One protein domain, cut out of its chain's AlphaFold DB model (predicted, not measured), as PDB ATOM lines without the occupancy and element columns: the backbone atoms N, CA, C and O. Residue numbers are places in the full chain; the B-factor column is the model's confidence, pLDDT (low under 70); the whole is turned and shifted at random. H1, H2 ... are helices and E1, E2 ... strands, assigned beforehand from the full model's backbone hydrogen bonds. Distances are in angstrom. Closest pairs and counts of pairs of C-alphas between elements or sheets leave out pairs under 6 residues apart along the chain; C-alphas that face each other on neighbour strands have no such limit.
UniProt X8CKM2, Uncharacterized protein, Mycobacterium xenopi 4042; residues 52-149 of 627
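Overview. This is residues 52 to 149 of the 627 residues of an uncharacterized protein of Mycobacterium xenopi 4042 (UniProt X8CKM2). A single sheet of seven strands is twisted and curled like part of a barrel, with E4 nearest the middle of the domain. Two helices, H2 and H3, run side by side and meet the E3 to E6 part of the sheet with some of their residues, while the tiny H1 sits far out beside E1 and E2. The 98 printed residues hold, in order, E1, H1, E2, E3, H2, E4, H3, E5, E6 and E7, a mixed class of helices and strands. The sheet order is E1, E2, E3, E4, E5, E6, E7, mixed, with E3, E4 and E5 parallel and the other neighbours antiparallel. The whole is compact and rounded, with a radius of gyration of the C-alphas of 13.2 A and spans of 36, 29 and 23 A.

Arrangement. Edge strand E1, residues 52 to 54, is antiparallel to E2, residues 65 to 68, with N 53 and O 66 2.9 A apart. H1, residues 55 to 58, only grazes the sheet; its closest C-alphas to E2 are Ala 55 and Gly 65, 4.3 A. E2 forms a hairpin with E3, residues 74 to 82, where N 67 and O 75 are 2.9 A apart. E3, H2 at residues 90 to 100, and E4 at residues 105 to 111 form a strand-helix-strand unit, two parallel neighbour strands with a helix between, its crossover right-handed; N 108 and O 78 are 2.8 A apart. E4, H3 at residues 116 to 124, and E5 at residues 128 to 131 form another, also right-handed, with N 130 and O 109 2.8 A apart. H2 grazes the sheet with residues 94 to 100, H3 with 119 to 123. H2 and H3 touch, Arg 91 and Glu 121 being closest at 7.3 A between C-alphas, and run the same way at a shallow tilt of 33 degrees, only just short of steep. E5, E6 at residues 135 to 140, and E7 at residues 143 to 148 form a meander, each strand the antiparallel neighbour of the one before; N 137 and O 129 are 2.8 A apart, as are N 138 and O 145. In H2 and H3 every O i to N i+4 pair is within hydrogen-bond range; H1 is too short for one.

Along the chain. E1 begins at C-alpha 52, (188.840, 170.578, 137.463). E3 spans 25.6 A, H2 15.1 A, E4 19.4 A, H3 12.6 A, E6 16.8 A and E7 16.4 A. E7 ends at C-alpha 148, (177.968, 166.725, 151.225).

Size, cuts and confidence. The C-alphas farthest apart, Asp 71 and Lys 88, are 38.5 A apart. The printed part has no cut and no long link. Mean pLDDT of the printed part is 80.8; residues 54 to 63, 83 and 102 to 103 are under 70.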
ATOM      1  N   PHE A  52     189.193 171.345 138.658       76.62
ATOM      2  CA  PHE A  52     188.840 170.578 137.463       76.62
ATOM      3  C   PHE A  52     189.037 171.440 136.207       76.62
ATOM      4  O   PHE A  52     188.718 172.632 136.217       76.62
ATOM      5  N   VAL A  53     189.573 170.843 135.146       78.38
ATOM      6  CA  VAL A  53     189.822 171.447 133.827       78.38
ATOM      7  C   VAL A  53     189.180 170.538 132.779       78.38
ATOM      8  O   VAL A  53     189.312 169.321 132.874       78.38
ATOM      9  N   ARG A  54     188.459 171.089 131.796       69.62
ATOM     10  CA  ARG A  54     187.836 170.271 130.735       69.62
ATOM     11  C   ARG A  54     188.878 169.849 129.700       69.62
ATOM     12  O   ARG A  54     189.809 170.604 129.440       69.62
ATOM     13  N   ALA A  55     188.698 168.692 129.065       61.66
ATOM     14  CA  ALA A  55     189.673 168.160 128.104       61.66
ATOM     15  C   ALA A  55     189.995 169.122 126.939       61.66
ATOM     16  O   ALA A  55     191.161 169.281 126.579       61.66
ATOM     17  N   ASN A  56     189.001 169.873 126.447       54.75
ATOM     18  CA  ASN A  56     189.180 170.914 125.420       54.75
ATOM     19  C   ASN A  56     190.138 172.057 125.833       54.75
ATOM     20  O   ASN A  56     190.592 172.798 124.967       54.75
ATOM     21  N   GLU A  57     190.436 172.224 127.126       53.09
ATOM     22  CA  GLU A  57     191.425 173.182 127.655       53.09
ATOM     23  C   GLU A  57     192.774 172.511 127.998       53.09
ATOM     24  O   GLU A  57     193.742 173.204 128.310       53.09
ATOM     25  N   ALA A  58     192.840 171.174 127.971       51.56
ATOM     26  CA  ALA A  58     194.000 170.364 128.361       51.56
ATOM     27  C   ALA A  58     194.749 169.730 127.169       51.56
ATOM     28  O   ALA A  58     195.873 169.269 127.341       51.56
ATOM     29  N   ASN A  59     194.153 169.751 125.970       49.72
ATOM     30  CA  ASN A  59     194.745 169.290 124.707       49.72
ATOM     31  C   ASN A  59     195.101 167.784 124.657       49.72
ATOM     32  O   ASN A  59     196.043 167.392 123.971       49.72
ATOM     33  N   ASP A  60     194.322 166.949 125.353       46.91
ATOM     34  CA  ASP A  60     194.353 165.481 125.268       46.91
ATOM     35  C   ASP A  60     192.932 164.958 124.973       46.91
ATOM     36  O   ASP A  60     191.949 165.439 125.539       46.91
ATOM     37  N   LEU A  61     192.807 164.028 124.025       52.19
ATOM     38  CA  LEU A  61     191.595 163.819 123.213       52.19
ATOM     39  C   LEU A  61     190.636 162.724 123.719       52.19
ATOM     40  O   LEU A  61     189.654 162.412 123.044       52.19
ATOM     41  N   HIS A  62     190.907 162.120 124.881       57.59
ATOM     42  CA  HIS A  62     190.218 160.896 125.323       57.59
ATOM     43  C   HIS A  62     189.819 160.829 126.809       57.59
ATOM     44  O   HIS A  62     189.491 159.750 127.296       57.59
ATOM     45  N   ALA A  63     189.807 161.954 127.523       69.31
ATOM     46  CA  ALA A  63     189.204 162.073 128.855       69.31
ATOM     47  C   ALA A  63     188.080 163.125 128.830       69.31
ATOM     48  O   ALA A  63     188.048 163.967 127.937       69.31
ATOM     49  N   ASP A  64     187.185 163.131 129.819       74.62
ATOM     50  CA  ASP A  64     186.189 164.206 129.981       74.62
ATOM     51  C   ASP A  64     186.808 165.455 130.642       74.62
ATOM     52  O   ASP A  64     186.368 166.594 130.443       74.62
ATOM     53  N   GLY A  65     187.879 165.257 131.412       82.25
ATOM     54  CA  GLY A  65     188.709 166.336 131.930       82.25
ATOM     55  C   GLY A  65     189.847 165.867 132.826       82.25
ATOM     56  O   GLY A  65     190.107 164.674 132.983       82.25
ATOM     57  N   VAL A  66     190.522 166.845 133.422       82.19
ATOM     58  CA  VAL A  66     191.692 166.669 134.281       82.19
ATOM     59  C   VAL A  66     191.419 167.295 135.643       82.19
ATOM     60  O   VAL A  66     191.042 168.464 135.751       82.19
ATOM     61  N   LEU A  67     191.637 166.521 136.702       83.25
ATOM     62  CA  LEU A  67     191.614 166.995 138.077       83.25
ATOM     63  C   LEU A  67     193.042 167.343 138.516       83.25
ATOM     64  O   LEU A  67     193.884 166.459 138.671       83.25
ATOM     65  N   VAL A  68     193.302 168.628 138.740       82.81
ATOM     66  CA  VAL A  68     194.562 169.136 139.289       82.81
ATOM     67  C   VAL A  68     194.461 169.187 140.813       82.81
ATOM     68  O   VAL A  68     193.579 169.844 141.380       82.81
ATOM     69  N   LEU A  69     195.368 168.475 141.473       80.56
ATOM     70  CA  LEU A  69     195.494 168.390 142.925       80.56
ATOM     71  C   LEU A  69     196.254 169.601 143.510       80.56
ATOM     72  O   LEU A  69     197.002 170.265 142.793       80.56
ATOM     73  N   PRO A  70     196.130 169.884 144.825       76.19
ATOM     74  CA  PRO A  70     196.877 170.964 145.486       76.19
ATOM     75  C   PRO A  70     198.409 170.799 145.479       76.19
ATOM     76  O   PRO A  70     199.118 171.751 145.794       76.19
ATOM     77  N   ASP A  71     198.905 169.606 145.143       79.06
ATOM     78  CA  ASP A  71     200.320 169.254 144.955       79.06
ATOM     79  C   ASP A  71     200.749 169.281 143.466       79.06
ATOM     80  O   ASP A  71     201.821 168.792 143.115       79.06
ATOM     81  N   ASN A  72     199.911 169.854 142.592       77.00
ATOM     82  CA  ASN A  72     200.024 169.888 141.129       77.00
ATOM     83  C   ASN A  72     200.003 168.523 140.409       77.00
ATOM     84  O   ASN A  72     200.129 168.507 139.182       77.00
ATOM     85  N   ARG A  73     199.780 167.388 141.094       83.25
ATOM     86  CA  ARG A  73     199.503 166.123 140.392       83.25
ATOM     87  C   ARG A  73     198.216 166.248 139.576       83.25
ATOM     88  O   ARG A  73     197.261 166.910 139.986       83.25
ATOM     89  N   GLN A  74     198.188 165.586 138.426       83.06
ATOM     90  CA  GLN A  74     197.032 165.541 137.536       83.06
ATOM     91  C   GLN A  74     196.456 164.126 137.509       83.06
ATOM     92  O   GLN A  74     197.204 163.151 137.435       83.06
ATOM     93  N   LEU A  75     195.131 164.021 137.575       82.25
ATOM     94  CA  LEU A  75     194.385 162.777 137.399       82.25
ATOM     95  C   LEU A  75     193.433 162.944 136.214       82.25
ATOM     96  O   LEU A  75     192.685 163.924 136.166       82.25
ATOM     97  N   LEU A  76     193.447 161.997 135.277       85.88
ATOM     98  CA  LEU A  76     192.456 161.946 134.202       85.88
ATOM     99  C   LEU A  76     191.102 161.525 134.779       85.88
ATOM    100  O   LEU A  76     191.041 160.717 135.708       85.88
ATOM    101  N   VAL A  77     190.017 162.065 134.230       85.25
ATOM    102  CA  VAL A  77     188.651 161.790 134.683       85.25
ATOM    103  C   VAL A  77     187.784 161.374 133.502       85.25
ATOM    104  O   VAL A  77     187.698 162.096 132.509       85.25
ATOM    105  N   GLU A  78     187.096 160.244 133.651       87.44
ATOM    106  CA  GLU A  78     186.017 159.803 132.765       87.44
ATOM    107  C   GLU A  78     184.675 159.899 133.499       87.44
ATOM    108  O   GLU A  78     184.536 159.445 134.638       87.44
ATOM    109  N   VAL A  79     183.668 160.468 132.841       87.31
ATOM    110  CA  VAL A  79     182.357 160.771 133.417       87.31
ATOM    111  C   VAL A  79     181.281 159.921 132.746       87.31
ATOM    112  O   VAL A  79     180.984 160.076 131.565       87.31
ATOM    113  N   LYS A  80     180.632 159.041 133.512       87.25
ATOM    114  CA  LYS A  80     179.448 158.293 133.058       87.25
ATOM    115  C   LYS A  80     178.203 158.933 133.678       87.25
ATOM    116  O   LYS A  80     178.163 159.171 134.884       87.25
ATOM    117  N   THR A  81     177.192 159.264 132.874       83.06
ATOM    118  CA  THR A  81     176.000 160.001 133.344       83.06
ATOM    119  C   THR A  81     174.748 159.123 133.370       83.06
ATOM    120  O   THR A  81     174.591 158.234 132.540       83.06
ATOM    121  N   SER A  82     173.851 159.353 134.335       76.12
ATOM    122  CA  SER A  82     172.564 158.646 134.441       76.12
ATOM    123  C   SER A  82     171.466 159.526 135.055       76.12
ATOM    124  O   SER A  82     171.733 160.490 135.773       76.12
ATOM    125  N   SER A  83     170.197 159.203 134.805       68.69
ATOM    126  CA  SER A  83     169.061 159.865 135.458       68.69
ATOM    127  C   SER A  83     168.834 159.361 136.891       68.69
ATOM    128  O   SER A  83     168.506 160.159 137.772       68.69
ATOM    129  N   LEU A  84     169.043 158.065 137.128       75.19
ATOM    130  CA  LEU A  84     168.850 157.352 138.389       75.19
ATOM    131  C   LEU A  84     169.811 156.158 138.414       75.19
ATOM    132  O   LEU A  84     169.851 155.396 137.451       75.19
ATOM    133  N   MET A  85     170.537 155.963 139.515       82.50
ATOM    134  CA  MET A  85     171.376 154.779 139.711       82.50
ATOM    135  C   MET A  85     170.833 153.896 140.840       82.50
ATOM    136  O   MET A  85     170.554 154.375 141.943       82.50
ATOM    137  N   THR A  86     170.682 152.606 140.534       87.44
ATOM    138  CA  THR A  86     170.194 151.525 141.410       87.44
ATOM    139  C   THR A  86     171.046 150.282 141.173       87.44
ATOM    140  O   THR A  86     171.617 150.170 140.096       87.44
ATOM    141  N   THR A  87     171.061 149.316 142.089       85.62
ATOM    142  CA  THR A  87     171.845 148.068 141.965       85.62
ATOM    143  C   THR A  87     171.459 147.171 140.776       85.62
ATOM    144  O   THR A  87     172.264 146.355 140.333       85.62
ATOM    145  N   LYS A  88     170.252 147.315 140.203       81.00
ATOM    146  CA  LYS A  88     169.795 146.497 139.062       81.00
ATOM    147  C   LYS A  88     170.675 146.722 137.819       81.00
ATOM    148  O   LYS A  88     170.531 147.734 137.142       81.00
ATOM    149  N   GLY A  89     171.538 145.750 137.512       76.38
ATOM    150  CA  GLY A  89     172.481 145.781 136.381       76.38
ATOM    151  C   GLY A  89     173.723 146.657 136.601       76.38
ATOM    152  O   GLY A  89     174.550 146.785 135.701       76.38
ATOM    153  N   LEU A  90     173.878 147.258 137.787       85.69
ATOM    154  CA  LEU A  90     174.984 148.171 138.090       85.69
ATOM    155  C   LEU A  90     176.332 147.449 138.099       85.69
ATOM    156  O   LEU A  90     177.304 147.966 137.558       85.69
ATOM    157  N   ARG A  91     176.390 146.237 138.654       83.81
ATOM    158  CA  ARG A  91     177.606 145.411 138.678       83.81
ATOM    159  C   ARG A  91     178.147 145.118 137.278       83.81
ATOM    160  O   ARG A  91     179.346 145.258 137.050       83.81
ATOM    161  N   ASP A  92     177.261 144.780 136.348       80.25
ATOM    162  CA  ASP A  92     177.614 144.429 134.969       80.25
ATOM    163  C   ASP A  92     178.070 145.678 134.195       80.25
ATOM    164  O   ASP A  92     179.085 145.658 133.496       80.25
ATOM    165  N   GLN A  93     177.386 146.812 134.400       84.12
ATOM    166  CA  GLN A  93     177.808 148.118 133.881       84.12
ATOM    167  C   GLN A  93     179.172 148.549 134.435       84.12
ATOM    168  O   GLN A  93     180.012 149.033 133.678       84.12
ATOM    169  N   LEU A  94     179.430 148.336 135.728       87.12
ATOM    170  CA  LEU A  94     180.711 148.659 136.354       87.12
ATOM    171  C   LEU A  94     181.842 147.762 135.851       87.12
ATOM    172  O   LEU A  94     182.943 148.272 135.659       87.12
ATOM    173  N   GLN A  95     181.599 146.477 135.573       83.50
ATOM    174  CA  GLN A  95     182.586 145.627 134.896       83.50
ATOM    175  C   GLN A  95     182.897 146.159 133.491       83.50
ATOM    176  O   GLN A  95     184.063 146.408 133.181       83.50
ATOM    177  N   LEU A  96     181.872 146.423 132.673       83.81
ATOM    178  CA  LEU A  96     182.037 146.969 131.319       83.81
ATOM    179  C   LEU A  96     182.811 148.296 131.313       83.81
ATOM    180  O   LEU A  96     183.765 148.442 130.551       83.81
ATOM    181  N   TRP A  97     182.457 149.246 132.183       85.88
ATOM    182  CA  TRP A  97     183.171 150.522 132.273       85.88
ATOM    183  C   TRP A  97     184.580 150.374 132.860       85.88
ATOM    184  O   TRP A  97     185.475 151.101 132.446       85.88
ATOM    185  N   SER A  98     184.818 149.435 133.782       82.81
ATOM    186  CA  SER A  98     186.159 149.212 134.353       82.81
ATOM    187  C   SER A  98     187.110 148.518 133.374       82.81
ATOM    188  O   SER A  98     188.314 148.735 133.455       82.81
ATOM    189  N   HIS A  99     186.590 147.751 132.409       79.88
ATOM    190  CA  HIS A  99     187.365 147.267 131.260       79.88
ATOM    191  C   HIS A  99     187.645 148.356 130.205       79.88
ATOM    192  O   HIS A  99     188.547 148.188 129.387       79.88
ATOM    193  N   GLN A 100     186.883 149.454 130.205       76.38
ATOM    194  CA  GLN A 100     187.059 150.592 129.290       76.38
ATOM    195  C   GLN A 100     187.936 151.708 129.881       76.38
ATOM    196  O   GLN A 100     188.606 152.410 129.123       76.38
ATOM    197  N   LEU A 101     187.955 151.856 131.213       76.06
ATOM    198  CA  LEU A 101     188.789 152.823 131.927       76.06
ATOM    199  C   LEU A 101     190.273 152.616 131.610       76.06
ATOM    200  O   LEU A 101     190.839 151.541 131.819       76.06
ATOM    201  N   ARG A 102     190.934 153.687 131.165       69.38
ATOM    202  CA  ARG A 102     192.382 153.671 130.927       69.38
ATOM    203  C   ARG A 102     193.160 153.656 132.245       69.38
ATOM    204  O   ARG A 102     192.732 154.222 133.252       69.38
ATOM    205  N   ALA A 103     194.360 153.075 132.219       67.12
ATOM    206  CA  ALA A 103     195.279 153.122 133.354       67.12
ATOM    207  C   ALA A 103     195.496 154.573 133.833       67.12
ATOM    208  O   ALA A 103     195.688 155.480 133.024       67.12
ATOM    209  N   ASN A 104     195.464 154.779 135.154       70.81
ATOM    210  CA  ASN A 104     195.570 156.088 135.818       70.81
ATOM    211  C   ASN A 104     194.402 157.081 135.562       70.81
ATOM    212  O   ASN A 104     194.541 158.272 135.848       70.81
ATOM    213  N   THR A 105     193.247 156.604 135.081       82.19
ATOM    214  CA  THR A 105     191.997 157.386 134.965       82.19
ATOM    215  C   THR A 105     191.040 157.100 136.125       82.19
ATOM    216  O   THR A 105     190.934 155.968 136.592       82.19
ATOM    217  N   VAL A 106     190.320 158.125 136.587       86.81
ATOM    218  CA  VAL A 106     189.290 158.029 137.631       86.81
ATOM    219  C   VAL A 106     187.901 158.001 136.991       86.81
ATOM    220  O   VAL A 106     187.484 158.977 136.368       86.81
ATOM    221  N   GLY A 107     187.165 156.905 137.182       89.38
ATOM    222  CA  GLY A 107     185.763 156.800 136.775       89.38
ATOM    223  C   GLY A 107     184.822 157.509 137.752       89.38
ATOM    224  O   GLY A 107     184.830 157.214 138.952       89.38
ATOM    225  N   VAL A 108     183.994 158.429 137.245       91.81
ATOM    226  CA  VAL A 108     183.012 159.208 138.018       91.81
ATOM    227  C   VAL A 108     181.599 159.007 137.460       91.81
ATOM    228  O   VAL A 108     181.318 159.356 136.315       91.81
ATOM    229  N   VAL A 109     180.673 158.515 138.286       91.31
ATOM    230  CA  VAL A 109     179.236 158.438 137.959       91.31
ATOM    231  C   VAL A 109     178.513 159.717 138.385       91.31
ATOM    232  O   VAL A 109     178.499 160.056 139.565       91.31
ATOM    233  N   VAL A 110     177.846 160.414 137.465       90.50
ATOM    234  CA  VAL A 110     177.035 161.610 137.772       90.50
ATOM    235  C   VAL A 110     175.552 161.302 137.566       90.50
ATOM    236  O   VAL A 110     175.151 160.948 136.456       90.50
ATOM    237  N   ALA A 111     174.722 161.445 138.606       82.56
ATOM    238  CA  ALA A 111     173.290 161.140 138.506       82.56
ATOM    239  C   ALA A 111     172.370 162.008 139.380       82.56
ATOM    240  O   ALA A 111     172.777 162.535 140.413       82.56
ATOM    241  N   ASN A 112     171.088 162.111 138.995       76.75
ATOM    242  CA  ASN A 112     170.080 162.893 139.740       76.75
ATOM    243  C   ASN A 112     169.524 162.192 140.989       76.75
ATOM    244  O   ASN A 112     168.690 162.763 141.701       76.75
ATOM    245  N   ARG A 113     169.915 160.935 141.217       79.94
ATOM    246  CA  ARG A 113     169.732 160.158 142.450       79.94
ATOM    247  C   ARG A 113     170.599 158.906 142.353       79.94
ATOM    248  O   ARG A 113     170.518 158.201 141.350       79.94
ATOM    249  N   ILE A 114     171.342 158.588 143.403       86.25
ATOM    250  CA  ILE A 114     172.028 157.301 143.574       86.25
ATOM    251  C   ILE A 114     171.480 156.680 144.863       86.25
ATOM    252  O   ILE A 114     171.558 157.313 145.921       86.25
ATOM    253  N   THR A 115     170.868 155.490 144.786       86.81
ATOM    254  CA  THR A 115     170.346 154.797 145.984       86.81
ATOM    255  C   THR A 115     171.476 154.430 146.946       86.81
ATOM    256  O   THR A 115     172.630 154.344 146.535       86.81
ATOM    257  N   ALA A 116     171.164 154.234 148.232       84.06
ATOM    258  CA  ALA A 116     172.177 153.902 149.238       84.06
ATOM    259  C   ALA A 116     172.974 152.650 148.834       84.06
ATOM    260  O   ALA A 116     174.195 152.693 148.752       84.06
ATOM    261  N   ASP A 117     172.271 151.594 148.436       82.81
ATOM    262  CA  ASP A 117     172.859 150.308 148.039       82.81
ATOM    263  C   ASP A 117     173.739 150.446 146.780       82.81
ATOM    264  O   ASP A 117     174.808 149.849 146.689       82.81
ATOM    265  N   ALA A 118     173.351 151.315 145.835       89.00
ATOM    266  CA  ALA A 118     174.164 151.627 144.659       89.00
ATOM    267  C   ALA A 118     175.437 152.422 145.006       89.00
ATOM    268  O   ALA A 118     176.448 152.275 144.322       89.00
ATOM    269  N   ARG A 119     175.428 153.238 146.073       90.31
ATOM    270  CA  ARG A 119     176.645 153.891 146.595       90.31
ATOM    271  C   ARG A 119     177.596 152.874 147.224       90.31
ATOM    272  O   ARG A 119     178.805 153.034 147.087       90.31
ATOM    273  N   GLU A 120     177.075 151.829 147.865       90.56
ATOM    274  CA  GLU A 120     177.903 150.736 148.390       90.56
ATOM    275  C   GLU A 120     178.520 149.889 147.265       90.56
ATOM    276  O   GLU A 120     179.717 149.617 147.312       90.56
ATOM    277  N   GLU A 121     177.771 149.559 146.204       90.62
ATOM    278  CA  GLU A 121     178.343 148.867 145.034       90.62
ATOM    279  C   GLU A 121     179.397 149.720 144.303       90.62
ATOM    280  O   GLU A 121     180.482 149.223 144.002       90.62
ATOM    281  N   LEU A 122     179.139 151.018 144.090       91.38
ATOM    282  CA  LEU A 122     180.130 151.946 143.525       91.38
ATOM    283  C   LEU A 122     181.389 152.035 144.401       91.38
ATOM    284  O   LEU A 122     182.505 151.988 143.887       91.38
ATOM    285  N   ARG A 123     181.221 152.111 145.729       90.94
ATOM    286  CA  ARG A 123     182.323 152.143 146.701       90.94
ATOM    287  C   ARG A 123     183.150 150.858 146.662       90.94
ATOM    288  O   ARG A 123     184.375 150.949 146.683       90.94
ATOM    289  N   ALA A 124     182.503 149.695 146.591       87.75
ATOM    290  CA  ALA A 124     183.167 148.396 146.496       87.75
ATOM    291  C   ALA A 124     183.933 148.226 145.170       87.75
ATOM    292  O   ALA A 124     185.016 147.649 145.161       87.75
ATOM    293  N   ALA A 125     183.416 148.786 144.074       86.19
ATOM    294  CA  ALA A 125     184.090 148.823 142.775       86.19
ATOM    295  C   ALA A 125     185.198 149.898 142.667       86.19
ATOM    296  O   ALA A 125     185.819 150.025 141.616       86.19
ATOM    297  N   GLY A 126     185.436 150.702 143.713       87.00
ATOM    298  CA  GLY A 126     186.409 151.803 143.693       87.00
ATOM    299  C   GLY A 126     185.981 153.032 142.877       87.00
ATOM    300  O   GLY A 126     186.778 153.950 142.691       87.00
ATOM    301  N   TRP A 127     184.732 153.081 142.409       91.88
ATOM    302  CA  TRP A 127     184.212 154.160 141.573       91.88
ATOM    303  C   TRP A 127     183.851 155.414 142.377       91.88
ATOM    304  O   TRP A 127     183.349 155.360 143.504       91.88
ATOM    305  N   SER A 128     184.076 156.569 141.755       93.56
ATOM    306  CA  SER A 128     183.672 157.877 142.274       93.56
ATOM    307  C   SER A 128     182.255 158.234 141.814       93.56
ATOM    308  O   SER A 128     181.774 157.721 140.802       93.56
ATOM    309  N   TRP A 129     181.572 159.142 142.517       93.38
ATOM    310  CA  TRP A 129     180.248 159.614 142.112       93.38
ATOM    311  C   TRP A 129     179.892 161.033 142.566       93.38
ATOM    312  O   TRP A 129     180.328 161.510 143.613       93.38
ATOM    313  N   LEU A 130     178.986 161.662 141.818       90.50
ATOM    314  CA  LEU A 130     178.253 162.865 142.196       90.50
ATOM    315  C   LEU A 130     176.745 162.591 142.105       90.50
ATOM    316  O   LEU A 130     176.181 162.495 141.015       90.50
ATOM    317  N   ASP A 131     176.085 162.518 143.259       87.75
ATOM    318  CA  ASP A 131     174.629 162.638 143.341       87.75
ATOM    319  C   ASP A 131     174.292 164.134 143.356       87.75
ATOM    320  O   ASP A 131     174.649 164.855 144.297       87.75
ATOM    321  N   THR A 132     173.628 164.626 142.305       80.62
ATOM    322  CA  THR A 132     173.372 166.068 142.130       80.62
ATOM    323  C   THR A 132     172.442 166.646 143.201       80.62
ATOM    324  O   THR A 132     172.375 167.866 143.352       80.62
ATOM    325  N   ARG A 133     171.808 165.798 144.028       74.56
ATOM    326  CA  ARG A 133     171.079 166.198 145.246       74.56
ATOM    327  C   ARG A 133     171.978 166.716 146.372       74.56
ATOM    328  O   ARG A 133     171.443 167.225 147.350       74.56
ATOM    329  N   GLY A 134     173.303 166.610 146.242       82.25
ATOM    330  CA  GLY A 134     174.263 167.247 147.149       82.25
ATOM    331  C   GLY A 134     175.283 166.309 147.793       82.25
ATOM    332  O   GLY A 134     175.623 166.506 148.955       82.25
ATOM    333  N   HIS A 135     175.777 165.285 147.091       88.31
ATOM    334  CA  HIS A 135     176.787 164.377 147.653       88.31
ATOM    335  C   HIS A 135     177.838 163.971 146.617       88.31
ATOM    336  O   HIS A 135     177.512 163.352 145.605       88.31
ATOM    337  N   LEU A 136     179.105 164.269 146.905       91.19
ATOM    338  CA  LEU A 136     180.267 163.937 146.083       91.19
ATOM    339  C   LEU A 136     181.157 162.945 146.834       91.19
ATOM    340  O   LEU A 136     181.623 163.258 147.928       91.19
ATOM    341  N   ARG A 137     181.456 161.802 146.213       93.00
ATOM    342  CA  ARG A 137     182.603 160.969 146.581       93.00
ATOM    343  C   ARG A 137     183.577 160.921 145.409       93.00
ATOM    344  O   ARG A 137     183.199 160.537 144.309       93.00
ATOM    345  N   LEU A 138     184.828 161.289 145.649       90.50
ATOM    346  CA  LEU A 138     185.921 161.243 144.684       90.50
ATOM    347  C   LEU A 138     187.085 160.480 145.321       90.50
ATOM    348  O   LEU A 138     187.706 160.973 146.262       90.50
ATOM    349  N   ALA A 139     187.340 159.270 144.835       87.94
ATOM    350  CA  ALA A 139     188.358 158.352 145.332       87.94
ATOM    351  C   ALA A 139     189.370 158.045 144.219       87.94
ATOM    352  O   ALA A 139     188.986 157.661 143.116       87.94
ATOM    353  N   ALA A 140     190.657 158.236 144.510       81.06
ATOM    354  CA  ALA A 140     191.774 157.980 143.603       81.06
ATOM    355  C   ALA A 140     193.090 157.793 144.385       81.06
ATOM    356  O   ALA A 140     193.144 157.979 145.603       81.06
ATOM    357  N   ASN A 141     194.183 157.464 143.690       74.56
ATOM    358  CA  ASN A 141     195.488 157.229 144.314       74.56
ATOM    359  C   ASN A 141     196.031 158.487 145.027       74.56
ATOM    360  O   ASN A 141     196.502 159.446 144.410       74.56
ATOM    361  N   GLY A 142     195.965 158.478 146.361       74.25
ATOM    362  CA  GLY A 142     196.330 159.625 147.196       74.25
ATOM    363  C   GLY A 142     195.310 160.771 147.170       74.25
ATOM    364  O   GLY A 142     195.707 161.921 147.355       74.25
ATOM    365  N   LEU A 143     194.027 160.477 146.922       81.19
ATOM    366  CA  LEU A 143     192.906 161.407 147.075       81.19
ATOM    367  C   LEU A 143     191.652 160.665 147.563       81.19
ATOM    368  O   LEU A 143     191.158 159.763 146.890       81.19
ATOM    369  N   LEU A 144     191.075 161.119 148.674       87.19
ATOM    370  CA  LEU A 144     189.695 160.810 149.034       87.19
ATOM    371  C   LEU A 144     188.979 162.098 149.437       87.19
ATOM    372  O   LEU A 144     189.355 162.753 150.407       87.19
ATOM    373  N   VAL A 145     187.929 162.435 148.699       87.19
ATOM    374  CA  VAL A 145     186.895 163.386 149.108       87.19
ATOM    375  C   VAL A 145     185.618 162.578 149.276       87.19
ATOM    376  O   VAL A 145     185.212 161.891 148.346       87.19
ATOM    377  N   ASP A 146     184.978 162.651 150.435       90.06
ATOM    378  CA  ASP A 146     183.615 162.153 150.622       90.06
ATOM    379  C   ASP A 146     182.859 163.216 151.419       90.06
ATOM    380  O   ASP A 146     183.206 163.506 152.567       90.06
ATOM    381  N   ALA A 147     181.949 163.926 150.752       86.06
ATOM    382  CA  ALA A 147     181.403 165.177 151.257       86.06
ATOM    383  C   ALA A 147     179.993 165.462 150.738       86.06
ATOM    384  O   ALA A 147     179.693 165.340 149.545       86.06
ATOM    385  N   ASN A 148     179.157 165.990 151.634       84.06
ATOM    386  CA  ASN A 148     177.968 166.725 151.225       84.06
ATOM    387  C   ASN A 148     178.416 168.013 150.521       84.06
ATOM    388  O   ASN A 148     179.062 168.874 151.122       84.06
ATOM    389  N   VAL A 149     178.072 168.136 149.245       82.56
ATOM    390  CA  VAL A 149     178.254 169.357 148.450       82.56
ATOM    391  C   VAL A 149     176.916 170.093 148.374       82.56
ATOM    392  O   VAL A 149     175.872 169.460 148.548       82.56
TER     393      VAL A 149